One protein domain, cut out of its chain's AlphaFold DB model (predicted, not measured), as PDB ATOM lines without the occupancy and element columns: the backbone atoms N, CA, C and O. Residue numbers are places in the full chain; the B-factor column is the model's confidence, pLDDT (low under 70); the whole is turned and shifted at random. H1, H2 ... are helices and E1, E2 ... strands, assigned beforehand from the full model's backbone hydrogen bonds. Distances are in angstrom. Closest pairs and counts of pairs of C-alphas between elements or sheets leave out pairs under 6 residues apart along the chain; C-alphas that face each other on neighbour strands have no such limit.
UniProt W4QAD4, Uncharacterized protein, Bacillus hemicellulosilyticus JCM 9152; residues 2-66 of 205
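AT A GLANCE: This is residues 2 to 66 of the 205 residues of an uncharacterized protein of Bacillus hemicellulosilyticus JCM 9152 (UniProt W4QAD4). A hairpin of two antiparallel strands, E1 and E2, whose turn, residues 17 to 22, sticks out at one end, leads to short H1; a long loop then reaches H2, with H3 and a tail at the other end. The 65 printed residues hold E1, E2, H1, H2, H3 in that order, mixed in class, with 29, under half, in named elements. The whole is loose, radius of gyration of the C-alphas 13.5 A, spanning 44 by 28 by 22 A.

HOW THE PARTS SIT: E1, residues 13 to 17, and E2, residues 22 to 25, form an antiparallel hairpin at 166 degrees; N 14 and O 24, 2.8 A apart, are within hydrogen-bond range. H1, residues 29 to 33, and H2, residues 46 to 56, are close but not clearly touching, closest C-alphas Met 31 and Tyr 56, 7.5 A. H2 and H3, residues 58 to 61, are close but not clearly touching, closest C-alphas Phe 53 and His 59, 5.7 A. E1 and H2 are apart. Every O i to N i+4 pair in H1 and H2 is within hydrogen-bond range; H3 is too short for one.

IN THESE COORDINATES: E1 begins at C-alpha 13 (-19.141, -16.709, 36.225) and measures 11.4 A, E2 9.9 A, H1 6.1 A, H2 15.5 A; H3, 5.7 A, ends at C-alpha 61 (-22.513, -26.200, 48.306).

THE WHOLE: The farthest C-alphas, His 19 and Gly 66, are 45.4 A apart. The printed part has no cut. H1 to H2 is a long link. pLDDT is under 70 at residues 2 to 3, 40 to 43 and 59 to 66.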
ATOM      1  N   PHE A   2       0.586  -8.561  37.814       39.84
ATOM      2  CA  PHE A   2       0.236  -9.836  38.445       39.84
ATOM      3  C   PHE A   2      -0.027 -10.817  37.304       39.84
ATOM      4  O   PHE A   2      -0.917 -10.565  36.499       39.84
ATOM      5  N   GLY A   3       0.811 -11.844  37.179       57.03
ATOM      6  CA  GLY A   3       0.779 -12.806  36.081       57.03
ATOM      7  C   GLY A   3       0.722 -14.229  36.622       57.03
ATOM      8  O   GLY A   3       1.323 -14.523  37.653       57.03
ATOM      9  N   GLY A   4      -0.038 -15.085  35.948       75.31
ATOM     10  CA  GLY A   4      -0.169 -16.502  36.275       75.31
ATOM     11  C   GLY A   4      -1.586 -17.009  36.030       75.31
ATOM     12  O   GLY A   4      -2.552 -16.265  36.204       75.31
ATOM     13  N   LYS A   5      -1.698 -18.279  35.638       84.81
ATOM     14  CA  LYS A   5      -2.983 -18.956  35.441       84.81
ATOM     15  C   LYS A   5      -3.687 -19.152  36.788       84.81
ATOM     16  O   LYS A   5      -3.040 -19.303  37.827       84.81
ATOM     17  N   VAL A   6      -5.011 -19.126  36.767       89.25
ATOM     18  CA  VAL A   6      -5.884 -19.489  37.889       89.25
ATOM     19  C   VAL A   6      -6.982 -20.384  37.343       89.25
ATOM     20  O   VAL A   6      -7.376 -20.220  36.189       89.25
ATOM     21  N   LEU A   7      -7.466 -21.313  38.159       89.12
ATOM     22  CA  LEU A   7      -8.657 -22.092  37.837       89.12
ATOM     23  C   LEU A   7      -9.837 -21.529  38.613       89.12
ATOM     24  O   LEU A   7      -9.715 -21.212  39.794       89.12
ATOM     25  N   LEU A   8     -10.962 -21.380  37.926       89.62
ATOM     26  CA  LEU A   8     -12.211 -20.894  38.489       89.62
ATOM     27  C   LEU A   8     -13.299 -21.915  38.175       89.62
ATOM     28  O   LEU A   8     -13.355 -22.429  37.059       89.62
ATOM     29  N   HIS A   9     -14.161 -22.193  39.148       87.44
ATOM     30  CA  HIS A   9     -15.339 -23.012  38.915       87.44
ATOM     31  C   HIS A   9     -16.362 -22.221  38.083       87.44
ATOM     32  O   HIS A   9     -16.529 -21.019  38.339       87.44
ATOM     33  N   PRO A  10     -17.073 -22.852  37.128       88.38
ATOM     34  CA  PRO A  10     -18.049 -22.159  36.291       88.38
ATOM     35  C   PRO A  10     -19.136 -21.392  37.051       88.38
ATOM     36  O   PRO A  10     -19.587 -20.352  36.585       88.38
ATOM     37  N   GLU A  11     -19.505 -21.834  38.256       83.50
ATOM     38  CA  GLU A  11     -20.469 -21.123  39.121       83.50
ATOM     39  C   GLU A  11     -20.017 -19.717  39.536       83.50
ATOM     40  O   GLU A  11     -20.828 -18.894  39.950       83.50
ATOM     41  N   SER A  12     -18.723 -19.411  39.428       87.94
ATOM     42  CA  SER A  12     -18.215 -18.067  39.702       87.94
ATOM     43  C   SER A  12     -18.492 -17.067  38.578       87.94
ATOM     44  O   SER A  12     -18.300 -15.864  38.771       87.94
ATOM     45  N   PHE A  13     -18.915 -17.536  37.403       89.38
ATOM     46  CA  PHE A  13     -19.141 -16.709  36.225       89.38
ATOM     47  C   PHE A  13     -20.555 -16.120  36.240       89.38
ATOM     48  O   PHE A  13     -21.534 -16.806  36.508       89.38
ATOM     49  N   ARG A  14     -20.663 -14.818  35.956       85.50
ATOM     50  CA  ARG A  14     -21.924 -14.062  36.033       85.50
ATOM     51  C   ARG A  14     -22.483 -13.700  34.665       85.50
ATOM     52  O   ARG A  14     -23.691 -13.750  34.461       85.50
ATOM     53  N   ALA A  15     -21.620 -13.236  33.772       82.69
ATOM     54  CA  ALA A  15     -22.014 -12.789  32.447       82.69
ATOM     55  C   ALA A  15     -20.851 -12.979  31.481       82.69
ATOM     56  O   ALA A  15     -19.697 -12.741  31.846       82.69
ATOM     57  N   THR A  16     -21.181 -13.361  30.255       84.88
ATOM     58  CA  THR A  16     -20.222 -13.560  29.172       84.88
ATOM     59  C   THR A  16     -20.616 -12.641  28.027       84.88
ATOM     60  O   THR A  16     -21.699 -12.781  27.464       84.88
ATOM     61  N   ASP A  17     -19.742 -11.698  27.699       84.44
ATOM     62  CA  ASP A  17     -19.847 -10.867  26.508       84.44
ATOM     63  C   ASP A  17     -18.887 -11.423  25.454       84.44
ATOM     64  O   ASP A  17     -17.668 -11.263  25.546       84.44
ATOM     65  N   LEU A  18     -19.440 -12.138  24.474       80.12
ATOM     66  CA  LEU A  18     -18.649 -12.757  23.410       80.12
ATOM     67  C   LEU A  18     -18.148 -11.738  22.377       80.12
ATOM     68  O   LEU A  18     -17.130 -11.994  21.739       80.12
ATOM     69  N   HIS A  19     -18.824 -10.594  22.228       81.06
ATOM     70  CA  HIS A  19     -18.421  -9.548  21.287       81.06
ATOM     71  C   HIS A  19     -17.183  -8.814  21.807       81.06
ATOM     72  O   HIS A  19     -16.171  -8.711  21.116       81.06
ATOM     73  N   GLU A  20     -17.233  -8.393  23.071       85.50
ATOM     74  CA  GLU A  20     -16.124  -7.726  23.759       85.50
ATOM     75  C   GLU A  20     -15.085  -8.716  24.313       85.50
ATOM     76  O   GLU A  20     -14.078  -8.308  24.888       85.50
ATOM     77  N   LYS A  21     -15.315 -10.028  24.148       85.75
ATOM     78  CA  LYS A  21     -14.467 -11.118  24.667       85.75
ATOM     79  C   LYS A  21     -14.201 -10.987  26.172       85.75
ATOM     80  O   LYS A  21     -13.094 -11.234  26.655       85.75
ATOM     81  N   HIS A  22     -15.229 -10.606  26.925       86.69
ATOM     82  CA  HIS A  22     -15.156 -10.373  28.362       86.69
ATOM     83  C   HIS A  22     -16.006 -11.377  29.142       86.69
ATOM     84  O   HIS A  22     -17.183 -11.581  28.861       86.69
ATOM     85  N   ILE A  23     -15.421 -11.956  30.192       88.44
ATOM     86  CA  ILE A  23     -16.125 -12.808  31.156       88.44
ATOM     87  C   ILE A  23     -16.124 -12.090  32.505       88.44
ATOM     88  O   ILE A  23     -15.072 -11.744  33.044       88.44
ATOM     89  N   SER A  24     -17.314 -11.857  33.052       89.25
ATOM     90  CA  SER A  24     -17.509 -11.256  34.371       89.25
ATOM     91  C   SER A  24     -17.637 -12.338  35.435       89.25
ATOM     92  O   SER A  24     -18.410 -13.279  35.267       89.25
ATOM     93  N   VAL A  25     -16.939 -12.172  36.560       90.75
ATOM     94  CA  VAL A  25     -16.923 -13.143  37.664       90.75
ATOM     95  C   VAL A  25     -17.355 -12.504  38.984       90.75
ATOM     96  O   VAL A  25     -17.101 -11.322  39.220       90.75
ATOM     97  N   GLN A  26     -17.984 -13.276  39.869       88.44
ATOM     98  CA  GLN A  26     -18.398 -12.837  41.208       88.44
ATOM     99  C   GLN A  26     -17.296 -13.096  42.249       88.44
ATOM    100  O   GLN A  26     -17.521 -13.683  43.302       88.44
ATOM    101  N   LEU A  27     -16.069 -12.668  41.946       88.06
ATOM    102  CA  LEU A  27     -14.901 -12.850  42.807       88.06
ATOM    103  C   LEU A  27     -14.133 -11.539  42.922       88.06
ATOM    104  O   LEU A  27     -14.032 -10.770  41.966       88.06
ATOM    105  N   THR A  28     -13.553 -11.278  44.093       89.38
ATOM    106  CA  THR A  28     -12.697 -10.102  44.260       89.38
ATOM    107  C   THR A  28     -11.323 -10.350  43.639       89.38
ATOM    108  O   THR A  28     -10.823 -11.477  43.572       89.38
ATOM    109  N   LYS A  29     -10.654  -9.269  43.227       88.94
ATOM    110  CA  LYS A  29      -9.279  -9.337  42.712       88.94
ATOM    111  C   LYS A  29      -8.314  -9.980  43.713       88.94
ATOM    112  O   LYS A  29      -7.369 -10.651  43.309       88.94
ATOM    113  N   GLU A  30      -8.549  -9.776  45.007       88.00
ATOM    114  CA  GLU A  30      -7.738 -10.345  46.081       88.00
ATOM    115  C   GLU A  30      -7.926 -11.863  46.201       88.00
ATOM    116  O   GLU A  30      -6.935 -12.590  46.241       88.00
ATOM    117  N   MET A  31      -9.169 -12.355  46.122       87.12
ATOM    118  CA  MET A  31      -9.461 -13.795  46.096       87.12
ATOM    119  C   MET A  31      -8.806 -14.490  44.899       87.12
ATOM    120  O   MET A  31      -8.224 -15.562  45.049       87.12
ATOM    121  N   ILE A  32      -8.849 -13.870  43.715       89.00
ATOM    122  CA  ILE A  32      -8.194 -14.397  42.505       89.00
ATOM    123  C   ILE A  32      -6.670 -14.397  42.661       89.00
ATOM    124  O   ILE A  32      -5.992 -15.354  42.282       89.00
ATOM    125  N   LYS A  33      -6.107 -13.326  43.228       87.81
ATOM    126  CA  LYS A  33      -4.660 -13.197  43.417       87.81
ATOM    127  C   LYS A  33      -4.109 -14.277  44.348       87.81
ATOM    128  O   LYS A  33      -3.048 -14.823  44.050       87.81
ATOM    129  N   ASN A  34      -4.841 -14.587  45.414       88.06
ATOM    130  CA  ASN A  34      -4.446 -15.559  46.433       88.06
ATOM    131  C   ASN A  34      -4.866 -17.003  46.095       88.06
ATOM    132  O   ASN A  34      -4.667 -17.894  46.909       88.06
ATOM    133  N   SER A  35      -5.437 -17.229  44.907       89.38
ATOM    134  CA  SER A  35      -5.884 -18.545  44.442       89.38
ATOM    135  C   SER A  35      -4.734 -19.553  44.307       89.38
ATOM    136  O   SER A  35      -3.663 -19.170  43.802       89.38
ATOM    137  N   PRO A  36      -4.951 -20.835  44.669       87.00
ATOM    138  CA  PRO A  36      -4.050 -21.929  44.323       87.00
ATOM    139  C   PRO A  36      -3.697 -21.923  42.829       87.00
ATOM    140  O   PRO A  36      -4.557 -21.755  41.963       87.00
ATOM    141  N   LYS A  37      -2.410 -22.090  42.506       87.44
ATOM    142  CA  LYS A  37      -1.929 -22.037  41.119       87.44
ATOM    143  C   LYS A  37      -1.923 -23.429  40.488       87.44
ATOM    144  O   LYS A  37      -1.282 -24.314  41.054       87.44
ATOM    145  N   PRO A  38      -2.606 -23.630  39.346       82.94
ATOM    146  CA  PRO A  38      -2.593 -24.915  38.661       82.94
ATOM    147  C   PRO A  38      -1.191 -25.233  38.135       82.94
ATOM    148  O   PRO A  38      -0.427 -24.330  37.790       82.94
ATOM    149  N   SER A  39      -0.873 -26.523  38.050       76.00
ATOM    150  CA  SER A  39       0.316 -26.988  37.334       76.00
ATOM    151  C   SER A  39       0.156 -26.724  35.834       76.00
ATOM    152  O   SER A  39      -0.937 -26.862  35.292       76.00
ATOM    153  N   ASP A  40       1.241 -26.365  35.149       67.06
ATOM    154  CA  ASP A  40       1.192 -26.021  33.724       67.06
ATOM    155  C   ASP A  40       1.011 -27.229  32.790       67.06
ATOM    156  O   ASP A  40       0.622 -27.031  31.641       67.06
ATOM    157  N   LYS A  41       1.341 -28.452  33.234       59.97
ATOM    158  CA  LYS A  41       1.455 -29.641  32.358       59.97
ATOM    159  C   LYS A  41       0.973 -30.956  32.984       59.97
ATOM    160  O   LYS A  41       1.405 -32.023  32.563       59.97
ATOM    161  N   GLY A  42       0.151 -30.893  34.027       63.31
ATOM    162  CA  GLY A  42      -0.313 -32.087  34.734       63.31
ATOM    163  C   GLY A  42      -1.830 -32.126  34.870       63.31
ATOM    164  O   GLY A  42      -2.458 -31.064  34.864       63.31
ATOM    165  N   PRO A  43      -2.407 -33.328  35.038       67.88
ATOM    166  CA  PRO A  43      -3.812 -33.457  35.376       67.88
ATOM    167  C   PRO A  43      -4.090 -32.716  36.682       67.88
ATOM    168  O   PRO A  43      -3.260 -32.694  37.597       67.88
ATOM    169  N   ILE A  44      -5.262 -32.101  36.770       77.88
ATOM    170  CA  ILE A  44      -5.681 -31.437  37.996       77.88
ATOM    171  C   ILE A  44      -6.078 -32.527  38.985       77.88
ATOM    172  O   ILE A  44      -7.080 -33.204  38.816       77.88
ATOM    173  N   THR A  45      -5.228 -32.748  39.981       80.81
ATOM    174  CA  THR A  45      -5.417 -33.789  40.994       80.81
ATOM    175  C   THR A  45      -6.561 -33.440  41.942       80.81
ATOM    176  O   THR A  45      -6.704 -32.269  42.286       80.81
ATOM    177  N   SER A  46      -7.257 -34.444  42.483       79.38
ATOM    178  CA  SER A  46      -8.318 -34.252  43.489       79.38
ATOM    179  C   SER A  46      -7.860 -33.402  44.699       79.38
ATOM    180  O   SER A  46      -8.551 -32.471  45.095       79.38
ATOM    181  N   ASP A  47      -6.618 -33.570  45.188       81.81
ATOM    182  CA  ASP A  47      -6.017 -32.698  46.230       81.81
ATOM    183  C   ASP A  47      -5.965 -31.211  45.828       81.81
ATOM    184  O   ASP A  47      -6.194 -30.311  46.637       81.81
ATOM    185  N   PHE A  48      -5.673 -30.928  44.557       84.56
ATOM    186  CA  PHE A  48      -5.665 -29.557  44.060       84.56
ATOM    187  C   PHE A  48      -7.083 -28.984  44.033       84.56
ATOM    188  O   PHE A  48      -7.269 -27.830  44.426       84.56
ATOM    189  N   GLU A  49      -8.058 -29.775  43.577       82.94
ATOM    190  CA  GLU A  49      -9.466 -29.381  43.558       82.94
ATOM    191  C   GLU A  49      -9.963 -29.080  44.971       82.94
ATOM    192  O   GLU A  49     -10.542 -28.020  45.188       82.94
ATOM    193  N   ASP A  50      -9.644 -29.918  45.956       83.44
ATOM    194  CA  ASP A  50     -10.045 -29.688  47.344       83.44
ATOM    195  C   ASP A  50      -9.507 -28.358  47.901       83.44
ATOM    196  O   ASP A  50     -10.258 -27.554  48.468       83.44
ATOM    197  N   ARG A  51      -8.224 -28.053  47.662       86.69
ATOM    198  CA  ARG A  51      -7.643 -26.755  48.047       86.69
ATOM    199  C   ARG A  51      -8.307 -25.588  47.327       86.69
ATOM    200  O   ARG A  51      -8.491 -24.527  47.926       86.69
ATOM    201  N   LEU A  52      -8.642 -25.760  46.049       88.06
ATOM    202  CA  LEU A  52      -9.312 -24.743  45.245       88.06
ATOM    203  C   LEU A  52     -10.715 -24.453  45.790       88.06
ATOM    204  O   LEU A  52     -11.053 -23.297  46.045       88.06
ATOM    205  N   PHE A  53     -11.510 -25.498  46.016       86.44
ATOM    206  CA  PHE A  53     -12.866 -25.395  46.552       86.44
ATOM    207  C   PHE A  53     -12.871 -24.822  47.970       86.44
ATOM    208  O   PHE A  53     -13.702 -23.965  48.274       86.44
ATOM    209  N   THR A  54     -11.909 -25.214  48.810       87.19
ATOM    210  CA  THR A  54     -11.725 -24.649  50.153       87.19
ATOM    211  C   THR A  54     -11.414 -23.156  50.095       87.19
ATOM    212  O   THR A  54     -12.044 -22.372  50.801       87.19
ATOM    213  N   HIS A  55     -10.488 -22.738  49.224       88.12
ATOM    214  CA  HIS A  55     -10.089 -21.332  49.079       88.12
ATOM    215  C   HIS A  55     -11.257 -20.419  48.695       88.12
ATOM    216  O   HIS A  55     -11.380 -19.309  49.212       88.12
ATOM    217  N   TYR A  56     -12.123 -20.883  47.793       86.31
ATOM    218  CA  TYR A  56     -13.279 -20.114  47.331       86.31
ATOM    219  C   TYR A  56     -14.553 -20.343  48.156       86.31
ATOM    220  O   TYR A  56     -15.547 -19.655  47.930       86.31
ATOM    221  N   GLY A  57     -14.534 -21.268  49.119       83.06
ATOM    222  CA  GLY A  57     -15.693 -21.609  49.945       83.06
ATOM    223  C   GLY A  57     -16.786 -22.392  49.208       83.06
ATOM    224  O   GLY A  57     -17.915 -22.458  49.692       83.06
ATOM    225  N   TRP A  58     -16.478 -23.005  48.060       82.44
ATOM    226  CA  TRP A  58     -17.443 -23.779  47.264       82.44
ATOM    227  C   TRP A  58     -17.831 -25.119  47.906       82.44
ATOM    228  O   TRP A  58     -18.855 -25.697  47.553       82.44
ATOM    229  N   HIS A  59     -17.086 -25.592  48.911       65.62
ATOM    230  CA  HIS A  59     -17.441 -26.797  49.675       65.62
ATOM    231  C   HIS A  59     -18.770 -26.693  50.424       65.62
ATOM    232  O   HIS A  59     -19.435 -27.708  50.605       65.62
ATOM    233  N   ALA A  60     -19.204 -25.489  50.812       54.16
ATOM    234  CA  ALA A  60     -20.494 -25.294  51.480       54.16
ATOM    235  C   ALA A  60     -21.703 -25.650  50.586       54.16
ATOM    236  O   ALA A  60     -22.808 -25.818  51.098       54.16
ATOM    237  N   ALA A  61     -21.498 -25.777  49.268       48.31
ATOM    238  CA  ALA A  61     -22.513 -26.200  48.306       48.31
ATOM    239  C   ALA A  61     -22.540 -27.723  48.064       48.31
ATOM    240  O   ALA A  61     -23.522 -28.228  47.520       48.31
ATOM    241  N   ARG A  62     -21.513 -28.480  48.488       45.38
ATOM    242  CA  ARG A  62     -21.617 -29.945  48.539       45.38
ATOM    243  C   ARG A  62     -22.448 -30.304  49.772       45.38
ATOM    244  O   ARG A  62     -22.077 -29.882  50.869       45.38
ATOM    245  N   PRO A  63     -23.548 -31.071  49.651       39.66
ATOM    246  CA  PRO A  63     -24.216 -31.614  50.823       39.66
ATOM    247  C   PRO A  63     -23.229 -32.575  51.480       39.66
ATOM    248  O   PRO A  63     -23.067 -33.718  51.061       39.66
ATOM    249  N   MET A  64     -22.495 -32.075  52.468       39.88
ATOM    250  CA  MET A  64     -21.565 -32.878  53.229       39.88
ATOM    251  C   MET A  64     -22.414 -33.881  54.005       39.88
ATOM    252  O   MET A  64     -23.123 -33.517  54.945       39.88
ATOM    253  N   ALA A  65     -22.382 -35.144  53.586       47.16
ATOM    254  CA  ALA A  65     -22.874 -36.234  54.403       47.16
ATOM    255  C   ALA A  65     -22.037 -36.249  55.693       47.16
ATOM    256  O   ALA A  65     -20.923 -36.759  55.713       47.16
ATOM    257  N   GLY A  66     -22.542 -35.610  56.753       41.22
ATOM    258  CA  GLY A  66     -22.032 -35.777  58.115       41.22
ATOM    259  C   GLY A  66     -21.572 -34.527  58.865       41.22
ATOM    260  O   GLY A  66     -21.473 -34.603  60.086       41.22
TER     261      GLY A  66